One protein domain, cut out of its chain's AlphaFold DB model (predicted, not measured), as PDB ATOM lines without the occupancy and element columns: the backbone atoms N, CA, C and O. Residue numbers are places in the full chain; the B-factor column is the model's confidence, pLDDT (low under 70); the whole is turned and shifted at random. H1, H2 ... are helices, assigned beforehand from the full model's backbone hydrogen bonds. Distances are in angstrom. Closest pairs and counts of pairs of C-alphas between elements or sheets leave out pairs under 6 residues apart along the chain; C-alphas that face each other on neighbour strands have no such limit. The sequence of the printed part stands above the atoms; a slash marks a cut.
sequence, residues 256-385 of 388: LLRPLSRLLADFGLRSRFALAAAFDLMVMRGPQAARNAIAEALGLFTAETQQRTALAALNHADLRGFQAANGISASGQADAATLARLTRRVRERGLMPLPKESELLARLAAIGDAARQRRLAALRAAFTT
ATOM      1  N   LEU A 256     -24.826  38.312  35.927       97.69
ATOM      2  CA  LEU A 256     -25.229  39.600  35.351       97.69
ATOM      3  C   LEU A 256     -24.431  39.984  34.097       97.69
ATOM      4  O   LEU A 256     -25.015  40.113  33.014       97.69
ATOM      5  N   LEU A 257     -23.112  40.168  34.207       97.38
ATOM      6  CA  LEU A 257     -22.295  40.729  33.126       97.38
ATOM      7  C   LEU A 257     -22.113  39.798  31.928       97.38
ATOM      8  O   LEU A 257     -22.210  40.277  30.800       97.38
ATOM      9  N   ARG A 258     -21.859  38.496  32.111       97.12
ATOM     10  CA  ARG A 258     -21.679  37.570  30.977       97.12
ATOM     11  C   ARG A 258     -22.945  37.419  30.129       97.12
ATOM     12  O   ARG A 258     -22.840  37.498  28.903       97.12
ATOM     13  N   PRO A 259     -24.152  37.250  30.702       97.12
ATOM     14  CA  PRO A 259     -25.379  37.283  29.912       97.12
ATOM     15  C   PRO A 259     -25.561  38.622  29.188       97.12
ATOM     16  O   PRO A 259     -25.947  38.652  28.019       97.12
ATOM     17  N   LEU A 260     -25.243  39.733  29.864       97.69
ATOM     18  CA  LEU A 260     -25.349  41.070  29.289       97.69
ATOM     19  C   LEU A 260     -24.362  41.287  28.133       97.69
ATOM     20  O   LEU A 260     -24.749  41.840  27.108       97.69
ATOM     21  N   SER A 261     -23.119  40.822  28.250       97.50
ATOM     22  CA  SER A 261     -22.106  40.976  27.203       97.50
ATOM     23  C   SER A 261     -22.484  40.210  25.937       97.50
ATOM     24  O   SER A 261     -22.353  40.756  24.843       97.50
ATOM     25  N   ARG A 262     -23.045  38.999  26.067       96.38
ATOM     26  CA  ARG A 262     -23.589  38.234  24.930       96.38
ATOM     27  C   ARG A 262     -24.733  38.983  24.244       96.38
ATOM     28  O   ARG A 262     -24.734  39.095  23.021       96.38
ATOM     29  N   LEU A 263     -25.666  39.532  25.026       97.25
ATOM     30  CA  LEU A 263     -26.780  40.330  24.503       97.25
ATOM     31  C   LEU A 263     -26.277  41.553  23.717       97.25
ATOM     32  O   LEU A 263     -26.716  41.800  22.596       97.25
ATOM     33  N   LEU A 264     -25.334  42.309  24.284       97.81
ATOM     34  CA  LEU A 264     -24.756  43.487  23.631       97.81
ATOM     35  C   LEU A 264     -23.960  43.119  22.375       97.81
ATOM     36  O   LEU A 264     -24.081  43.798  21.355       97.81
ATOM     37  N   ALA A 265     -23.202  42.021  22.411       97.19
ATOM     38  CA  ALA A 265     -22.451  41.537  21.259       97.19
ATOM     39  C   ALA A 265     -23.370  41.170  20.083       97.19
ATOM     40  O   ALA A 265     -23.007  41.444  18.936       97.19
ATOM     41  N   ASP A 266     -24.559  40.622  20.356       96.94
ATOM     42  CA  ASP A 266     -25.585  40.333  19.348       96.94
ATOM     43  C   ASP A 266     -26.158  41.631  18.722       96.94
ATOM     44  O   ASP A 266     -26.426  41.682  17.521       96.94
ATOM     45  N   PHE A 267     -26.225  42.735  19.476       97.38
ATOM     46  CA  PHE A 267     -26.505  44.068  18.919       97.38
ATOM     47  C   PHE A 267     -25.308  44.712  18.192       97.38
ATOM     48  O   PHE A 267     -25.470  45.715  17.493       97.38
ATOM     49  N   GLY A 268     -24.106  44.144  18.319       96.50
ATOM     50  CA  GLY A 268     -22.866  44.703  17.779       96.50
ATOM     51  C   GLY A 268     -22.208  45.760  18.673       96.50
ATOM     52  O   GLY A 268     -21.403  46.542  18.176       96.50
ATOM     53  N   LEU A 269     -22.545  45.793  19.963       97.50
ATOM     54  CA  LEU A 269     -21.904  46.607  20.998       97.50
ATOM     55  C   LEU A 269     -20.861  45.746  21.722       97.50
ATOM     56  O   LEU A 269     -21.225  44.851  22.483       97.50
ATOM     57  N   ARG A 270     -19.568  45.980  21.468       96.00
ATOM     58  CA  ARG A 270     -18.480  45.121  21.989       96.00
ATOM     59  C   ARG A 270     -17.459  45.859  22.842       96.00
ATOM     60  O   ARG A 270     -16.663  45.224  23.524       96.00
ATOM     61  N   SER A 271     -17.465  47.188  22.820       96.00
ATOM     62  CA  SER A 271     -16.544  47.973  23.639       96.00
ATOM     63  C   SER A 271     -16.781  47.791  25.147       96.00
ATOM     64  O   SER A 271     -17.919  47.685  25.613       96.00
ATOM     65  N   ARG A 272     -15.697  47.856  25.939       96.19
ATOM     66  CA  ARG A 272     -15.744  47.865  27.418       96.19
ATOM     67  C   ARG A 272     -16.711  48.916  27.957       96.19
ATOM     68  O   ARG A 272     -17.491  48.644  28.864       96.19
ATOM     69  N   PHE A 273     -16.700  50.108  27.358       97.12
ATOM     70  CA  PHE A 273     -17.603  51.187  27.745       97.12
ATOM     71  C   PHE A 273     -19.078  50.851  27.474       97.12
ATOM     72  O   PHE A 273     -19.921  51.193  28.300       97.12
ATOM     73  N   ALA A 274     -19.414  50.160  26.377       97.88
ATOM     74  CA  ALA A 274     -20.789  49.724  26.131       97.88
ATOM     75  C   ALA A 274     -21.275  48.747  27.211       97.88
ATOM     76  O   ALA A 274     -22.379  48.913  27.734       97.88
ATOM     77  N   LEU A 275     -20.432  47.780  27.595       98.25
ATOM     78  CA  LEU A 275     -20.745  46.837  28.669       98.25
ATOM     79  C   LEU A 275     -20.908  47.546  30.019       98.25
ATOM     80  O   LEU A 275     -21.906  47.324  30.700       98.25
ATOM     81  N   ALA A 276     -20.002  48.460  30.371       98.25
ATOM     82  CA  ALA A 276     -20.107  49.245  31.599       98.25
ATOM     83  C   ALA A 276     -21.359  50.138  31.630       98.25
ATOM     84  O   ALA A 276     -22.041  50.209  32.648       98.25
ATOM     85  N   ALA A 277     -21.703  50.787  30.512       98.38
ATOM     86  CA  ALA A 277     -22.893  51.632  30.415       98.38
ATOM     87  C   ALA A 277     -24.195  50.829  30.562       98.38
ATOM     88  O   ALA A 277     -25.156  51.298  31.179       98.38
ATOM     89  N   ALA A 278     -24.237  49.621  30.001       98.50
ATOM     90  CA  ALA A 278     -25.363  48.711  30.159       98.50
ATOM     91  C   ALA A 278     -25.437  48.129  31.579       98.50
ATOM     92  O   ALA A 278     -26.531  48.004  32.128       98.50
ATOM     93  N   PHE A 279     -24.294  47.812  32.193       98.56
ATOM     94  CA  PHE A 279     -24.244  47.313  33.566       98.56
ATOM     95  C   PHE A 279     -24.660  48.384  34.581       98.56
ATOM     96  O   PHE A 279     -25.452  48.093  35.468       98.56
ATOM     97  N   ASP A 280     -24.254  49.645  34.398       98.44
ATOM     98  CA  ASP A 280     -24.772  50.778  35.183       98.44
ATOM     99  C   ASP A 280     -26.308  50.858  35.124       98.44
ATOM    100  O   ASP A 280     -26.965  51.017  36.154       98.44
ATOM    101  N   LEU A 281     -26.898  50.674  33.937       98.00
ATOM    102  CA  LEU A 281     -28.354  50.654  33.783       98.00
ATOM    103  C   LEU A 281     -28.997  49.456  34.499       98.00
ATOM    104  O   LEU A 281     -30.071  49.592  35.086       98.00
ATOM    105  N   MET A 282     -28.336  48.298  34.470       97.69
ATOM    106  CA  MET A 282     -28.747  47.094  35.195       97.69
ATOM    107  C   MET A 282     -28.725  47.299  36.708       97.69
ATOM    108  O   MET A 282     -29.697  46.961  37.376       97.69
ATOM    109  N   VAL A 283     -27.683  47.927  37.245       96.81
ATOM    110  CA  VAL A 283     -27.599  48.269  38.669       96.81
ATOM    111  C   VAL A 283     -28.727  49.230  39.067       96.81
ATOM    112  O   VAL A 283     -29.354  49.040  40.110       96.81
ATOM    113  N   MET A 284     -29.072  50.203  38.212       95.19
ATOM    114  CA  MET A 284     -30.186  51.132  38.458       95.19
ATOM    115  C   MET A 284     -31.566  50.473  38.432       95.19
ATOM    116  O   MET A 284     -32.381  50.740  39.311       95.19
ATOM    117  N   ARG A 285     -31.859  49.671  37.402       94.50
ATOM    118  CA  ARG A 285     -33.228  49.217  37.090       94.50
ATOM    119  C   ARG A 285     -33.492  47.747  37.414       94.50
ATOM    120  O   ARG A 285     -34.632  47.307  37.343       94.50
ATOM    121  N   GLY A 286     -32.454  46.992  37.742       94.25
ATOM    122  CA  GLY A 286     -32.490  45.537  37.804       94.25
ATOM    123  C   GLY A 286     -32.303  44.876  36.426       94.25
ATOM    124  O   GLY A 286     -32.419  45.539  35.386       94.25
ATOM    125  N   PRO A 287     -32.020  43.558  36.387       94.19
ATOM    126  CA  PRO A 287     -31.617  42.853  35.166       94.19
ATOM    127  C   PRO A 287     -32.652  42.893  34.045       94.19
ATOM    128  O   PRO A 287     -32.333  43.291  32.923       94.19
ATOM    129  N   GLN A 288     -33.899  42.519  34.339       93.31
ATOM    130  CA  GLN A 288     -34.930  42.402  33.308       93.31
ATOM    131  C   GLN A 288     -35.335  43.767  32.738       93.31
ATOM    132  O   GLN A 288     -35.366  43.947  31.520       93.31
ATOM    133  N   ALA A 289     -35.585  44.752  33.604       94.69
ATOM    134  CA  ALA A 289     -35.974  46.093  33.174       94.69
ATOM    135  C   ALA A 289     -34.862  46.786  32.371       94.69
ATOM    136  O   ALA A 289     -35.149  47.486  31.400       94.69
ATOM    137  N   ALA A 290     -33.589  46.566  32.721       97.00
ATOM    138  CA  ALA A 290     -32.471  47.082  31.938       97.00
ATOM    139  C   ALA A 290     -32.371  46.426  30.555       97.00
ATOM    140  O   ALA A 290     -32.199  47.143  29.575       97.00
ATOM    141  N   ARG A 291     -32.530  45.099  30.439       97.06
ATOM    142  CA  ARG A 291     -32.528  44.406  29.134       97.06
ATOM    143  C   ARG A 291     -33.635  44.921  28.216       97.06
ATOM    144  O   ARG A 291     -33.364  45.211  27.053       97.06
ATOM    145  N   ASN A 292     -34.842  45.095  28.754       95.50
ATOM    146  CA  ASN A 292     -35.970  45.658  28.014       95.50
ATOM    147  C   ASN A 292     -35.666  47.092  27.552       95.50
ATOM    148  O   ASN A 292     -35.794  47.393  26.370       95.50
ATOM    149  N   ALA A 293     -35.166  47.944  28.456       97.00
ATOM    150  CA  ALA A 293     -34.806  49.324  28.130       97.00
ATOM    151  C   ALA A 293     -33.680  49.419  27.085       97.00
ATOM    152  O   ALA A 293     -33.700  50.311  26.241       97.00
ATOM    153  N   ILE A 294     -32.700  48.509  27.117       97.62
ATOM    154  CA  ILE A 294     -31.643  48.427  26.101       97.62
ATOM    155  C   ILE A 294     -32.258  48.082  24.744       97.62
ATOM    156  O   ILE A 294     -32.008  48.791  23.775       97.62
ATOM    157  N   ALA A 295     -33.073  47.030  24.664       96.19
ATOM    158  CA  ALA A 295     -33.684  46.616  23.405       96.19
ATOM    159  C   ALA A 295     -34.568  47.720  22.799       96.19
ATOM    160  O   ALA A 295     -34.447  48.024  21.611       96.19
ATOM    161  N   GLU A 296     -35.382  48.373  23.632       95.75
ATOM    162  CA  GLU A 296     -36.222  49.506  23.242       95.75
ATOM    163  C   GLU A 296     -35.387  50.683  22.718       95.75
ATOM    164  O   GLU A 296     -35.628  51.173  21.616       95.75
ATOM    165  N   ALA A 297     -34.361  51.106  23.463       96.38
ATOM    166  CA  ALA A 297     -33.539  52.257  23.098       96.38
ATOM    167  C   ALA A 297     -32.723  52.033  21.821       96.38
ATOM    168  O   ALA A 297     -32.495  52.967  21.047       96.38
ATOM    169  N   LEU A 298     -32.263  50.803  21.582       95.88
ATOM    170  CA  LEU A 298     -31.571  50.475  20.340       95.88
ATOM    171  C   LEU A 298     -32.541  50.502  19.151       95.88
ATOM    172  O   LEU A 298     -32.115  50.856  18.050       95.88
ATOM    173  N   GLY A 299     -33.836  50.245  19.381       86.56
ATOM    174  CA  GLY A 299     -34.920  50.523  18.436       86.56
ATOM    175  C   GLY A 299     -34.825  49.725  17.136       86.56
ATOM    176  O   GLY A 299     -35.270  50.190  16.088       86.56
ATOM    177  N   LEU A 300     -34.172  48.563  17.174       88.56
ATOM    178  CA  LEU A 300     -33.971  47.718  16.003       88.56
ATOM    179  C   LEU A 300     -35.129  46.736  15.896       88.56
ATOM    180  O   LEU A 300     -35.345  45.940  16.805       88.56
ATOM    181  N   PHE A 301     -35.852  46.794  14.777       92.06
ATOM    182  CA  PHE A 301     -37.000  45.928  14.502       92.06
ATOM    183  C   PHE A 301     -38.107  46.049  15.557       92.06
ATOM    184  O   PHE A 301     -38.730  45.061  15.920       92.06
ATOM    185  N   THR A 302     -38.370  47.249  16.074       88.19
ATOM    186  CA  THR A 302     -39.509  47.470  16.984       88.19
ATOM    187  C   THR A 302     -40.834  47.548  16.228       88.19
ATOM    188  O   THR A 302     -41.873  47.185  16.770       88.19
ATOM    189  N   ALA A 303     -40.812  47.968  14.960       93.62
ATOM    190  CA  ALA A 303     -41.986  47.954  14.098       93.62
ATOM    191  C   ALA A 303     -42.233  46.553  13.517       93.62
ATOM    192  O   ALA A 303     -41.336  45.951  12.923       93.62
ATOM    193  N   GLU A 304     -43.475  46.076  13.599       94.94
ATOM    194  CA  GLU A 304     -43.894  44.759  13.093       94.94
ATOM    195  C   GLU A 304     -43.539  44.557  11.606       94.94
ATOM    196  O   GLU A 304     -43.101  43.486  11.188       94.94
ATOM    197  N   THR A 305     -43.642  45.611  10.794       96.19
ATOM    198  CA  THR A 305     -43.259  45.581   9.374       96.19
ATOM    199  C   THR A 305     -41.761  45.350   9.173       96.19
ATOM    200  O   THR A 305     -41.368  44.589   8.284       96.19
ATOM    201  N   GLN A 306     -40.910  45.952  10.009       95.31
ATOM    202  CA  GLN A 306     -39.464  45.720   9.984       95.31
ATOM    203  C   GLN A 306     -39.128  44.298  10.437       95.31
ATOM    204  O   GLN A 306     -38.280  43.659   9.818       95.31
ATOM    205  N   GLN A 307     -39.811  43.787  11.468       96.94
ATOM    206  CA  GLN A 307     -39.648  42.406  11.933       96.94
ATOM    207  C   GLN A 307     -39.997  41.411  10.827       96.94
ATOM    208  O   GLN A 307     -39.168  40.575  10.485       96.94
ATOM    209  N   ARG A 308     -41.177  41.544  10.206       97.19
ATOM    210  CA  ARG A 308     -41.599  40.681   9.091       97.19
ATOM    211  C   ARG A 308     -40.623  40.732   7.921       97.19
ATOM    212  O   ARG A 308     -40.275  39.689   7.377       97.19
ATOM    213  N   THR A 309     -40.133  41.922   7.573       97.31
ATOM    214  CA  THR A 309     -39.130  42.086   6.508       97.31
ATOM    215  C   THR A 309     -37.826  41.358   6.848       97.31
ATOM    216  O   THR A 309     -37.290  40.633   6.013       97.31
ATOM    217  N   ALA A 310     -37.330  41.507   8.079       97.56
ATOM    218  CA  ALA A 310     -36.111  40.846   8.534       97.56
ATOM    219  C   ALA A 310     -36.263  39.317   8.600       97.56
ATOM    220  O   ALA A 310     -35.367  38.594   8.167       97.56
ATOM    221  N   LEU A 311     -37.400  38.821   9.094       98.25
ATOM    222  CA  LEU A 311     -37.712  37.392   9.157       98.25
ATOM    223  C   LEU A 311     -37.787  36.773   7.762       98.25
ATOM    224  O   LEU A 311     -37.127  35.765   7.511       98.25
ATOM    225  N   ALA A 312     -38.497  37.421   6.834       97.88
ATOM    226  CA  ALA A 312     -38.577  36.981   5.446       97.88
ATOM    227  C   ALA A 312     -37.186  36.931   4.792       97.88
ATOM    228  O   ALA A 312     -36.837  35.929   4.174       97.88
ATOM    229  N   ALA A 313     -36.349  37.955   4.999       97.50
ATOM    230  CA  ALA A 313     -34.973  37.981   4.490       97.50
ATOM    231  C   ALA A 313     -34.075  36.880   5.095       97.50
ATOM    232  O   ALA A 313     -33.070  36.483   4.502       97.50
ATOM    233  N   LEU A 314     -34.429  36.372   6.278       97.88
ATOM    234  CA  LEU A 314     -33.750  35.262   6.942       97.88
ATOM    235  C   LEU A 314     -34.374  33.889   6.643       97.88
ATOM    236  O   LEU A 314     -33.834  32.893   7.120       97.88
ATOM    237  N   ASN A 315     -35.419  33.825   5.811       97.81
ATOM    238  CA  ASN A 315     -36.210  32.630   5.492       97.81
ATOM    239  C   ASN A 315     -36.970  32.040   6.693       97.81
ATOM    240  O   ASN A 315     -37.073  30.822   6.833       97.81
ATOM    241  N   HIS A 316     -37.523  32.895   7.552       98.31
ATOM    242  CA  HIS A 316     -38.443  32.493   8.614       98.31
ATOM    243  C   HIS A 316     -39.830  33.089   8.369       98.31
ATOM    244  O   HIS A 316     -39.952  34.265   8.029       98.31
ATOM    245  N   ALA A 317     -40.875  32.276   8.548       97.69
ATOM    246  CA  ALA A 317     -42.260  32.715   8.380       97.69
ATOM    247  C   ALA A 317     -42.723  33.636   9.523       97.69
ATOM    248  O   ALA A 317     -43.462  34.590   9.289       97.69
ATOM    249  N   ASP A 318     -42.259  33.369  10.746       97.88
ATOM    250  CA  ASP A 318     -42.647  34.085  11.957       97.88
ATOM    251  C   ASP A 318     -41.524  34.090  13.015       97.88
ATOM    252  O   ASP A 318     -40.456  33.484  12.848       97.88
ATOM    253  N   LEU A 319     -41.768  34.807  14.119       97.75
ATOM    254  CA  LEU A 319     -40.836  34.898  15.244       97.75
ATOM    255  C   LEU A 319     -40.634  33.553  15.945       97.75
ATOM    256  O   LEU A 319     -39.511  33.268  16.348       97.75
ATOM    257  N   ARG A 320     -41.671  32.717  16.076       98.44
ATOM    258  CA  ARG A 320     -41.582  31.436  16.793       98.44
ATOM    259  C   ARG A 320     -40.623  30.479  16.082       98.44
ATOM    260  O   ARG A 320     -39.744  29.900  16.718       98.44
ATOM    261  N   GLY A 321     -40.739  30.369  14.761       98.25
ATOM    262  CA  GLY A 321     -39.837  29.588  13.920       98.25
ATOM    263  C   GLY A 321     -38.411  30.141  13.927       98.25
ATOM    264  O   GLY A 321     -37.453  29.371  13.998       98.25
ATOM    265  N   PHE A 322     -38.247  31.468  13.910       98.31
ATOM    266  CA  PHE A 322     -36.931  32.095  14.070       98.31
ATOM    267  C   PHE A 322     -36.304  31.787  15.435       98.31
ATOM    268  O   PHE A 322     -35.127  31.432  15.504       98.31
ATOM    269  N   GLN A 323     -37.082  31.903  16.509       98.06
ATOM    270  CA  GLN A 323     -36.633  31.674  17.876       98.06
ATOM    271  C   GLN A 323     -36.153  30.235  18.077       98.06
ATOM    272  O   GLN A 323     -35.003  30.024  18.475       98.06
ATOM    273  N   ALA A 324     -36.982  29.259  17.696       97.88
ATOM    274  CA  ALA A 324     -36.640  27.842  17.762       97.88
ATOM    275  C   ALA A 324     -35.352  27.525  16.979       97.88
ATOM    276  O   ALA A 324     -34.451  26.870  17.498       97.88
ATOM    277  N   ALA A 325     -35.209  28.071  15.766       98.06
ATOM    278  CA  ALA A 325     -34.026  27.865  14.928       98.06
ATOM    279  C   ALA A 325     -32.742  28.530  15.463       98.06
ATOM    280  O   ALA A 325     -31.647  28.240  14.979       98.06
ATOM    281  N   ASN A 326     -32.850  29.440  16.436       96.81
ATOM    282  CA  ASN A 326     -31.717  30.179  16.993       96.81
ATOM    283  C   ASN A 326     -31.470  29.891  18.481       96.81
ATOM    284  O   ASN A 326     -30.690  30.613  19.107       96.81
ATOM    285  N   GLY A 327     -32.084  28.836  19.030       95.62
ATOM    286  CA  GLY A 327     -31.848  28.392  20.406       95.62
ATOM    287  C   GLY A 327     -32.325  29.390  21.463       95.62
ATOM    288  O   GLY A 327     -31.733  29.476  22.536       95.62
ATOM    289  N   ILE A 328     -33.359  30.171  21.150       95.75
ATOM    290  CA  ILE A 328     -34.044  31.055  22.098       95.75
ATOM    291  C   ILE A 328     -35.484  30.564  22.294       95.75
ATOM    292  O   ILE A 328     -36.022  29.852  21.445       95.75
ATOM    293  N   SER A 329     -36.102  30.914  23.426       95.75
ATOM    294  CA  SER A 329     -37.458  30.455  23.758       95.75
ATOM    295  C   SER A 329     -38.462  30.842  22.668       95.75
ATOM    296  O   SER A 329     -38.531  32.003  22.268       95.75
ATOM    297  N   ALA A 330     -39.244  29.868  22.194       97.25
ATOM    298  CA  ALA A 330     -40.166  29.997  21.064       97.25
ATOM    299  C   ALA A 330     -41.512  30.647  21.464       97.25
ATOM    300  O   ALA A 330     -42.597  30.150  21.155       97.25
ATOM    301  N   SER A 331     -41.445  31.764  22.189       97.25
ATOM    302  CA  SER A 331     -42.601  32.476  22.750       97.25
ATOM    303  C   SER A 331     -43.459  33.191  21.700       97.25
ATOM    304  O   SER A 331     -44.615  33.511  21.962       97.25
ATOM    305  N   GLY A 332     -42.903  33.467  20.518       96.94
ATOM    306  CA  GLY A 332     -43.486  34.353  19.508       96.94
ATOM    307  C   GLY A 332     -43.382  35.844  19.852       96.94
ATOM    308  O   GLY A 332     -43.844  36.671  19.073       96.94
ATOM    309  N   GLN A 333     -42.773  36.204  20.988       96.19
ATOM    310  CA  GLN A 333     -42.639  37.589  21.447       96.19
ATOM    311  C   GLN A 333     -41.301  38.202  21.023       96.19
ATOM    312  O   GLN A 333     -40.252  37.573  21.142       96.19
ATOM    313  N   ALA A 334     -41.315  39.462  20.589       95.94
ATOM    314  CA  ALA A 334     -40.111  40.207  20.217       95.94
ATOM    315  C   ALA A 334     -39.375  40.775  21.449       95.94
ATOM    316  O   ALA A 334     -39.214  41.985  21.599       95.94
ATOM    317  N   ASP A 335     -38.951  39.897  22.356       95.69
ATOM    318  CA  ASP A 335     -38.200  40.280  23.551       95.69
ATOM    319  C   ASP A 335     -36.752  40.715  23.240       95.69
ATOM    320  O   ASP A 335     -36.263  40.628  22.109       95.69
ATOM    321  N   ALA A 336     -36.033  41.188  24.263       95.81
ATOM    322  CA  ALA A 336     -34.668  41.689  24.107       95.81
ATOM    323  C   ALA A 336     -33.710  40.660  23.476       95.81
ATOM    324  O   ALA A 336     -32.887  41.029  22.637       95.81
ATOM    325  N   ALA A 337     -33.823  39.380  23.849       96.19
ATOM    326  CA  ALA A 337     -32.982  38.316  23.306       96.19
ATOM    327  C   ALA A 337     -33.308  38.045  21.829       96.19
ATOM    328  O   ALA A 337     -32.399  37.914  21.005       96.19
ATOM    329  N   THR A 338     -34.595  38.034  21.481       97.25
ATOM    330  CA  THR A 338     -35.087  37.861  20.112       97.25
ATOM    331  C   THR A 338     -34.622  39.002  19.214       97.25
ATOM    332  O   THR A 338     -34.054  38.747  18.150       97.25
ATOM    333  N   LEU A 339     -34.774  40.254  19.654       97.62
ATOM    334  CA  LEU A 339     -34.348  41.433  18.895       97.62
ATOM    335  C   LEU A 339     -32.824  41.495  18.718       97.62
ATOM    336  O   LEU A 339     -32.342  41.817  17.627       97.62
ATOM    337  N   ALA A 340     -32.055  41.139  19.751       97.38
ATOM    338  CA  ALA A 340     -30.599  41.055  19.659       97.38
ATOM    339  C   ALA A 340     -30.173  39.985  18.646       97.38
ATOM    340  O   ALA A 340     -29.388  40.254  17.734       97.38
ATOM    341  N   ARG A 341     -30.745  38.779  18.746       97.62
ATOM    342  CA  ARG A 341     -30.424  37.667  17.847       97.62
ATOM    343  C   ARG A 341     -30.828  37.967  16.405       97.62
ATOM    344  O   ARG A 341     -30.053  37.680  15.493       97.62
ATOM    345  N   LEU A 342     -31.989  38.588  16.192       97.81
ATOM    346  CA  LEU A 342     -32.441  39.039  14.874       97.81
ATOM    347  C   LEU A 342     -31.461  40.059  14.282       97.81
ATOM    348  O   LEU A 342     -31.004  39.893  13.151       97.81
ATOM    349  N   THR A 343     -31.050  41.047  15.083       97.75
ATOM    350  CA  THR A 343     -30.039  42.045  14.701       97.75
ATOM    351  C   THR A 343     -28.735  41.398  14.269       97.75
ATOM    352  O   THR A 343     -28.216  41.724  13.199       97.75
ATOM    353  N   ARG A 344     -28.218  40.456  15.060       97.31
ATOM    354  CA  ARG A 344     -27.001  39.722  14.725       97.31
ATOM    355  C   ARG A 344     -27.116  39.019  13.380       97.31
ATOM    356  O   ARG A 344     -26.233  39.184  12.546       97.31
ATOM    357  N   ARG A 345     -28.197  38.267  13.145       97.94
ATOM    358  CA  ARG A 345     -28.382  37.506  11.898       97.94
ATOM    359  C   ARG A 345     -28.495  38.404  10.673       97.94
ATOM    360  O   ARG A 345     -27.881  38.112   9.647       97.94
ATOM    361  N   VAL A 346     -29.226  39.511  10.788       97.56
ATOM    362  CA  VAL A 346     -29.308  40.521   9.724       97.56
ATOM    363  C   VAL A 346     -27.931  41.127   9.442       97.56
ATOM    364  O   VAL A 346     -27.558  41.267   8.277       97.56
ATOM    365  N   ARG A 347     -27.150  41.430  10.491       96.50
ATOM    366  CA  ARG A 347     -25.786  41.971  10.378       96.50
ATOM    367  C   ARG A 347     -24.822  40.988   9.715       96.50
ATOM    368  O   ARG A 347     -24.130  41.376   8.782       96.50
ATOM    369  N   GLU A 348     -24.792  39.736  10.171       96.62
ATOM    370  CA  GLU A 348     -23.912  38.670   9.660       96.62
ATOM    371  C   GLU A 348     -24.117  38.418   8.161       96.62
ATOM    372  O   GLU A 348     -23.159  38.128   7.450       96.62
ATOM    373  N   ARG A 349     -25.355  38.553   7.669       97.38
ATOM    374  CA  ARG A 349     -25.697  38.351   6.254       97.38
ATOM    375  C   ARG A 349     -25.712  39.634   5.417       97.38
ATOM    376  O   ARG A 349     -25.961  39.558   4.219       97.38
ATOM    377  N   GLY A 350     -25.492  40.802   6.026       96.44
ATOM    378  CA  GLY A 350     -25.542  42.091   5.328       96.44
ATOM    379  C   GLY A 350     -26.892  42.381   4.658       96.44
ATOM    380  O   GLY A 350     -26.925  43.032   3.618       96.44
ATOM    381  N   LEU A 351     -28.001  41.881   5.219       95.44
ATOM    382  CA  LEU A 351     -29.318  41.920   4.562       95.44
ATOM    383  C   LEU A 351     -29.973  43.304   4.597       95.44
ATOM    384  O   LEU A 351     -30.828  43.604   3.769       95.44
ATOM    385  N   MET A 352     -29.611  44.132   5.578       94.38
ATOM    386  CA  MET A 352     -30.182  45.460   5.781       94.38
ATOM    387  C   MET A 352     -29.129  46.411   6.360       94.38
ATOM    388  O   MET A 352     -28.249  45.965   7.106       94.38
ATOM    389  N   PRO A 353     -29.218  47.724   6.077       94.69
ATOM    390  CA  PRO A 353     -28.386  48.709   6.752       94.69
ATOM    391  C   PRO A 353     -28.746  48.755   8.241       94.69
ATOM    392  O   PRO A 353     -29.900  48.969   8.609       94.69
ATOM    393  N   LEU A 354     -27.745  48.569   9.100       96.31
ATOM    394  CA  LEU A 354     -27.884  48.676  10.550       96.31
ATOM    395  C   LEU A 354     -27.062  49.857  11.080       96.31
ATOM    396  O   LEU A 354     -25.997  50.145  10.525       96.31
ATOM    397  N   PRO A 355     -27.511  50.517  12.165       97.00
ATOM    398  CA  PRO A 355     -26.737  51.564  12.818       97.00
ATOM    399  C   PRO A 355     -25.338  51.089  13.225       97.00
ATOM    400  O   PRO A 355     -25.134  49.943  13.652       97.00
ATOM    401  N   LYS A 356     -24.371  52.001  13.123       96.44
ATOM    402  CA  LYS A 356     -22.990  51.765  13.568       96.44
ATOM    403  C   LYS A 356     -22.925  51.632  15.092       96.44
ATOM    404  O   LYS A 356     -23.797  52.127  15.803       96.44
ATOM    405  N   GLU A 357     -21.850  51.028  15.605       96.12
ATOM    406  CA  GLU A 357     -21.641  50.889  17.058       96.12
ATOM    407  C   GLU A 357     -21.710  52.244  17.781       96.12
ATOM    408  O   GLU A 357     -22.355  52.349  18.818       96.12
ATOM    409  N   SER A 358     -21.128  53.304  17.208       96.75
ATOM    410  CA  SER A 358     -21.153  54.653  17.791       96.75
ATOM    411  C   SER A 358     -22.567  55.223  17.947       96.75
ATOM    412  O   SER A 358     -22.854  55.890  18.939       96.75
ATOM    413  N   GLU A 359     -23.463  54.947  16.996       97.69
ATOM    414  CA  GLU A 359     -24.863  55.378  17.047       97.69
ATOM    415  C   GLU A 359     -25.648  54.582  18.092       97.69
ATOM    416  O   GLU A 359     -26.374  55.163  18.897       97.69
ATOM    417  N   LEU A 360     -25.463  53.259  18.125       97.81
ATOM    418  CA  LEU A 360     -26.073  52.385  19.132       97.81
ATOM    419  C   LEU A 360     -25.610  52.756  20.545       97.81
ATOM    420  O   LEU A 360     -26.414  52.824  21.472       97.81
ATOM    421  N   LEU A 361     -24.325  53.070  20.704       97.25
ATOM    422  CA  LEU A 361     -23.761  53.508  21.971       97.25
ATOM    423  C   LEU A 361     -24.320  54.867  22.407       97.25
ATOM    424  O   LEU A 361     -24.582  55.060  23.594       97.25
ATOM    425  N   ALA A 362     -24.531  55.800  21.475       97.31
ATOM    426  CA  ALA A 362     -25.181  57.074  21.773       97.31
ATOM    427  C   ALA A 362     -26.627  56.868  22.260       97.31
ATOM    428  O   ALA A 362     -27.023  57.480  23.252       97.31
ATOM    429  N   ARG A 363     -27.385  55.955  21.636       98.00
ATOM    430  CA  ARG A 363     -28.742  55.579  22.080       98.00
ATOM    431  C   ARG A 363     -28.737  54.960  23.479       98.00
ATOM    432  O   ARG A 363     -29.508  55.380  24.334       98.00
ATOM    433  N   LEU A 364     -27.825  54.020  23.744       97.62
ATOM    434  CA  LEU A 364     -27.658  53.402  25.065       97.62
ATOM    435  C   LEU A 364     -27.295  54.433  26.147       97.62
ATOM    436  O   LEU A 364     -27.804  54.383  27.272       97.62
ATOM    437  N   ALA A 365     -26.404  55.370  25.818       96.31
ATOM    438  CA  ALA A 365     -26.004  56.434  26.726       96.31
ATOM    439  C   ALA A 365     -27.165  57.390  27.025       96.31
ATOM    440  O   ALA A 365     -27.287  57.826  28.160       96.31
ATOM    441  N   ALA A 366     -28.055  57.647  26.062       97.06
ATOM    442  CA  ALA A 366     -29.197  58.546  26.227       97.06
ATOM    443  C   ALA A 366     -30.290  58.032  27.187       97.06
ATOM    444  O   ALA A 366     -31.145  58.811  27.597       97.06
ATOM    445  N   ILE A 367     -30.277  56.751  27.573       96.81
ATOM    446  CA  ILE A 367     -31.241  56.206  28.544       96.81
ATOM    447  C   ILE A 367     -31.030  56.866  29.921       96.81
ATOM    448  O   ILE A 367     -29.902  57.023  30.378       96.81
ATOM    449  N   GLY A 368     -32.101  57.192  30.642       94.88
ATOM    450  CA  GLY A 368     -32.014  57.676  32.026       94.88
ATOM    451  C   GLY A 368     -31.821  59.188  32.163       94.88
ATOM    452  O   GLY A 368     -32.117  59.953  31.251       94.88
ATOM    453  N   ASP A 369     -31.389  59.618  33.346       96.00
ATOM    454  CA  ASP A 369     -31.403  61.018  33.775       96.00
ATOM    455  C   ASP A 369     -30.005  61.667  33.799       96.00
ATOM    456  O   ASP A 369     -28.985  61.056  33.468       96.00
ATOM    457  N   ALA A 370     -29.945  62.930  34.231       97.00
ATOM    458  CA  ALA A 370     -28.696  63.677  34.364       97.00
ATOM    459  C   ALA A 370     -27.704  63.037  35.355       97.00
ATOM    460  O   ALA A 370     -26.489  63.155  35.171       97.00
ATOM    461  N   ALA A 371     -28.187  62.349  36.395       96.25
ATOM    462  CA  ALA A 371     -27.317  61.659  37.342       96.25
ATOM    463  C   ALA A 371     -26.596  60.488  36.662       96.25
ATOM    464  O   ALA A 371     -25.377  60.359  36.804       96.25
ATOM    465  N   ARG A 372     -27.313  59.705  35.848       96.69
ATOM    466  CA  ARG A 372     -26.707  58.670  35.007       96.69
ATOM    467  C   ARG A 372     -25.720  59.252  34.003       96.69
ATOM    468  O   ARG A 372     -24.616  58.726  33.894       96.69
ATOM    469  N   GLN A 373     -26.055  60.350  33.321       97.81
ATOM    470  CA  GLN A 373     -25.131  60.964  32.354       97.81
ATOM    471  C   GLN A 373     -23.778  61.325  32.985       97.81
ATOM    472  O   GLN A 373     -22.732  61.087  32.381       97.81
ATOM    473  N   ARG A 374     -23.777  61.835  34.226       97.44
ATOM    474  CA  ARG A 374     -22.535  62.115  34.966       97.44
ATOM    475  C   ARG A 374     -21.722  60.849  35.241       97.44
ATOM    476  O   ARG A 374     -20.519  60.848  34.985       97.44
ATOM    477  N   ARG A 375     -22.365  59.765  35.693       97.31
ATOM    478  CA  ARG A 375     -21.687  58.471  35.901       97.31
ATOM    479  C   ARG A 375     -21.115  57.917  34.598       97.31
ATOM    480  O   ARG A 375     -19.968  57.486  34.569       97.31
ATOM    481  N   LEU A 376     -21.865  57.984  33.496       97.69
ATOM    482  CA  LEU A 376     -21.381  57.536  32.187       97.69
ATOM    483  C   LEU A 376     -20.195  58.364  31.688       97.69
ATOM    484  O   LEU A 376     -19.272  57.802  31.102       97.69
ATOM    485  N   ALA A 377     -20.181  59.677  31.927       97.12
ATOM    486  CA  ALA A 377     -19.030  60.514  31.604       97.12
ATOM    487  C   ALA A 377     -17.780  60.088  32.396       97.12
ATOM    488  O   ALA A 377     -16.706  59.951  31.807       97.12
ATOM    489  N   ALA A 378     -17.932  59.798  33.694       96.38
ATOM    490  CA  ALA A 378     -16.850  59.288  34.536       96.38
ATOM    491  C   ALA A 378     -16.347  57.910  34.066       96.38
ATOM    492  O   ALA A 378     -15.143  57.717  33.899       96.38
ATOM    493  N   LEU A 379     -17.260  56.976  33.764       96.56
ATOM    494  CA  LEU A 379     -16.922  55.657  33.217       96.56
ATOM    495  C   LEU A 379     -16.213  55.769  31.862       96.56
ATOM    496  O   LEU A 379     -15.239  55.066  31.614       96.56
ATOM    497  N   ARG A 380     -16.658  56.676  30.985       96.38
ATOM    498  CA  ARG A 380     -16.004  56.897  29.691       96.38
ATOM    499  C   ARG A 380     -14.565  57.361  29.880       96.38
ATOM    500  O   ARG A 380     -13.674  56.742  29.313       96.38
ATOM    501  N   ALA A 381     -14.342  58.391  30.698       95.38
ATOM    502  CA  ALA A 381     -13.003  58.912  30.983       95.38
ATOM    503  C   ALA A 381     -12.070  57.831  31.565       95.38
ATOM    504  O   ALA A 381     -10.897  57.738  31.195       95.38
ATOM    505  N   ALA A 382     -12.623  56.979  32.430       93.62
ATOM    506  CA  ALA A 382     -11.940  55.836  33.019       93.62
ATOM    507  C   ALA A 382     -11.459  54.801  31.985       93.62
ATOM    508  O   ALA A 382     -10.353  54.293  32.137       93.62
ATOM    509  N   PHE A 383     -12.245  54.507  30.943       92.62
ATOM    510  CA  PHE A 383     -11.885  53.508  29.925       92.62
ATOM    511  C   PHE A 383     -11.139  54.078  28.711       92.62
ATOM    512  O   PHE A 383     -10.612  53.309  27.913       92.62
ATOM    513  N   THR A 384     -11.088  55.402  28.542       90.25
ATOM    514  CA  THR A 384     -10.334  56.042  27.448       90.25
ATOM    515  C   THR A 384      -8.891  56.371  27.808       90.25
ATOM    516  O   THR A 384      -8.110  56.656  26.908       90.25
ATOM    517  N   THR A 385      -8.534  56.379  29.095       83.31
ATOM    518  CA  THR A 385      -7.173  56.705  29.545       83.31
ATOM    519  C   THR A 385      -6.282  55.463  29.421       83.31
ATOM    520  O   THR A 385      -6.476  54.524  30.194       83.31
TER     521      THR A 385
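What this domain is: This is residues 256 to 385 of the 388 residues of an uncharacterized protein of Ferruginivarius sediminum (UniProt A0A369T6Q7). Eight helices make an elongated body: H3 and H6 lie nearest its middle, with H1 packed on H6 and H2; H2 and H7 pack on H3 toward one end, where H8 covers H2, and H4 and H5 lie near H6 at the other end. The 130 printed residues hold H1 to H8 in that order and no named strand, class all helix. The whole is compact, with a radius of gyration of the C-alphas of 15.0 A and spans of 45 by 27 by 24 A.

How they stand to each other: H1, residues 256 to 267, touches H2, residues 272 to 285, at a steep tilt of 59 degrees; the closest C-alphas are Ser 261 and Leu 275, 6.2 A. H3, residues 287 to 298, touches H2, closest C-alphas Met 282 and Ala 290, 4.9 A. H6, residues 336 to 348, forms a bundle with H1 and H3, three helices running the same way; its closest C-alphas to them are Arg 344 to Asp 266, 4.9 A, and Ala 336 to Ala 295, 5.1 A. H4, residues 304 to 313, only just touches H6, with 3 pairs of C-alphas within 8 A, closest Ala 310 and Val 346, 6.9 A. H5, residues 319 to 325, is close to H6 but not clearly touching, C-alphas Gln 323 and Thr 338 being closest at 6.8 A. H7, residues 357 to 366, touches H3, closest C-alphas Ala 297 and Arg 363, 5.9 A. H8, residues 370 to 384, touches H2 at a shallow tilt of 27 degrees, opposite ways, closest C-alphas Phe 273 and Arg 380, 6.2 A. H7 and H8 form a helical hairpin. In each of H1 to H8 every O i to N i+4 pair is within hydrogen-bond range.

Where its parts are: H1 begins at C-alpha 256 (-25.229, 39.600, 35.351) and measures 17.1 A. H2 is 20.0 A long, H3 16.7 A, H6 18.3 A and H8 21.1 A. H8 ends at C-alpha 384 (-10.334, 56.042, 27.448).

The domain as a whole: The C-alphas farthest apart, Ala 317 and Thr 385, are 47.5 A apart. The printed part has no cut and no long link. Mean pLDDT of the printed part is 96.4, and no printed residue is under 70.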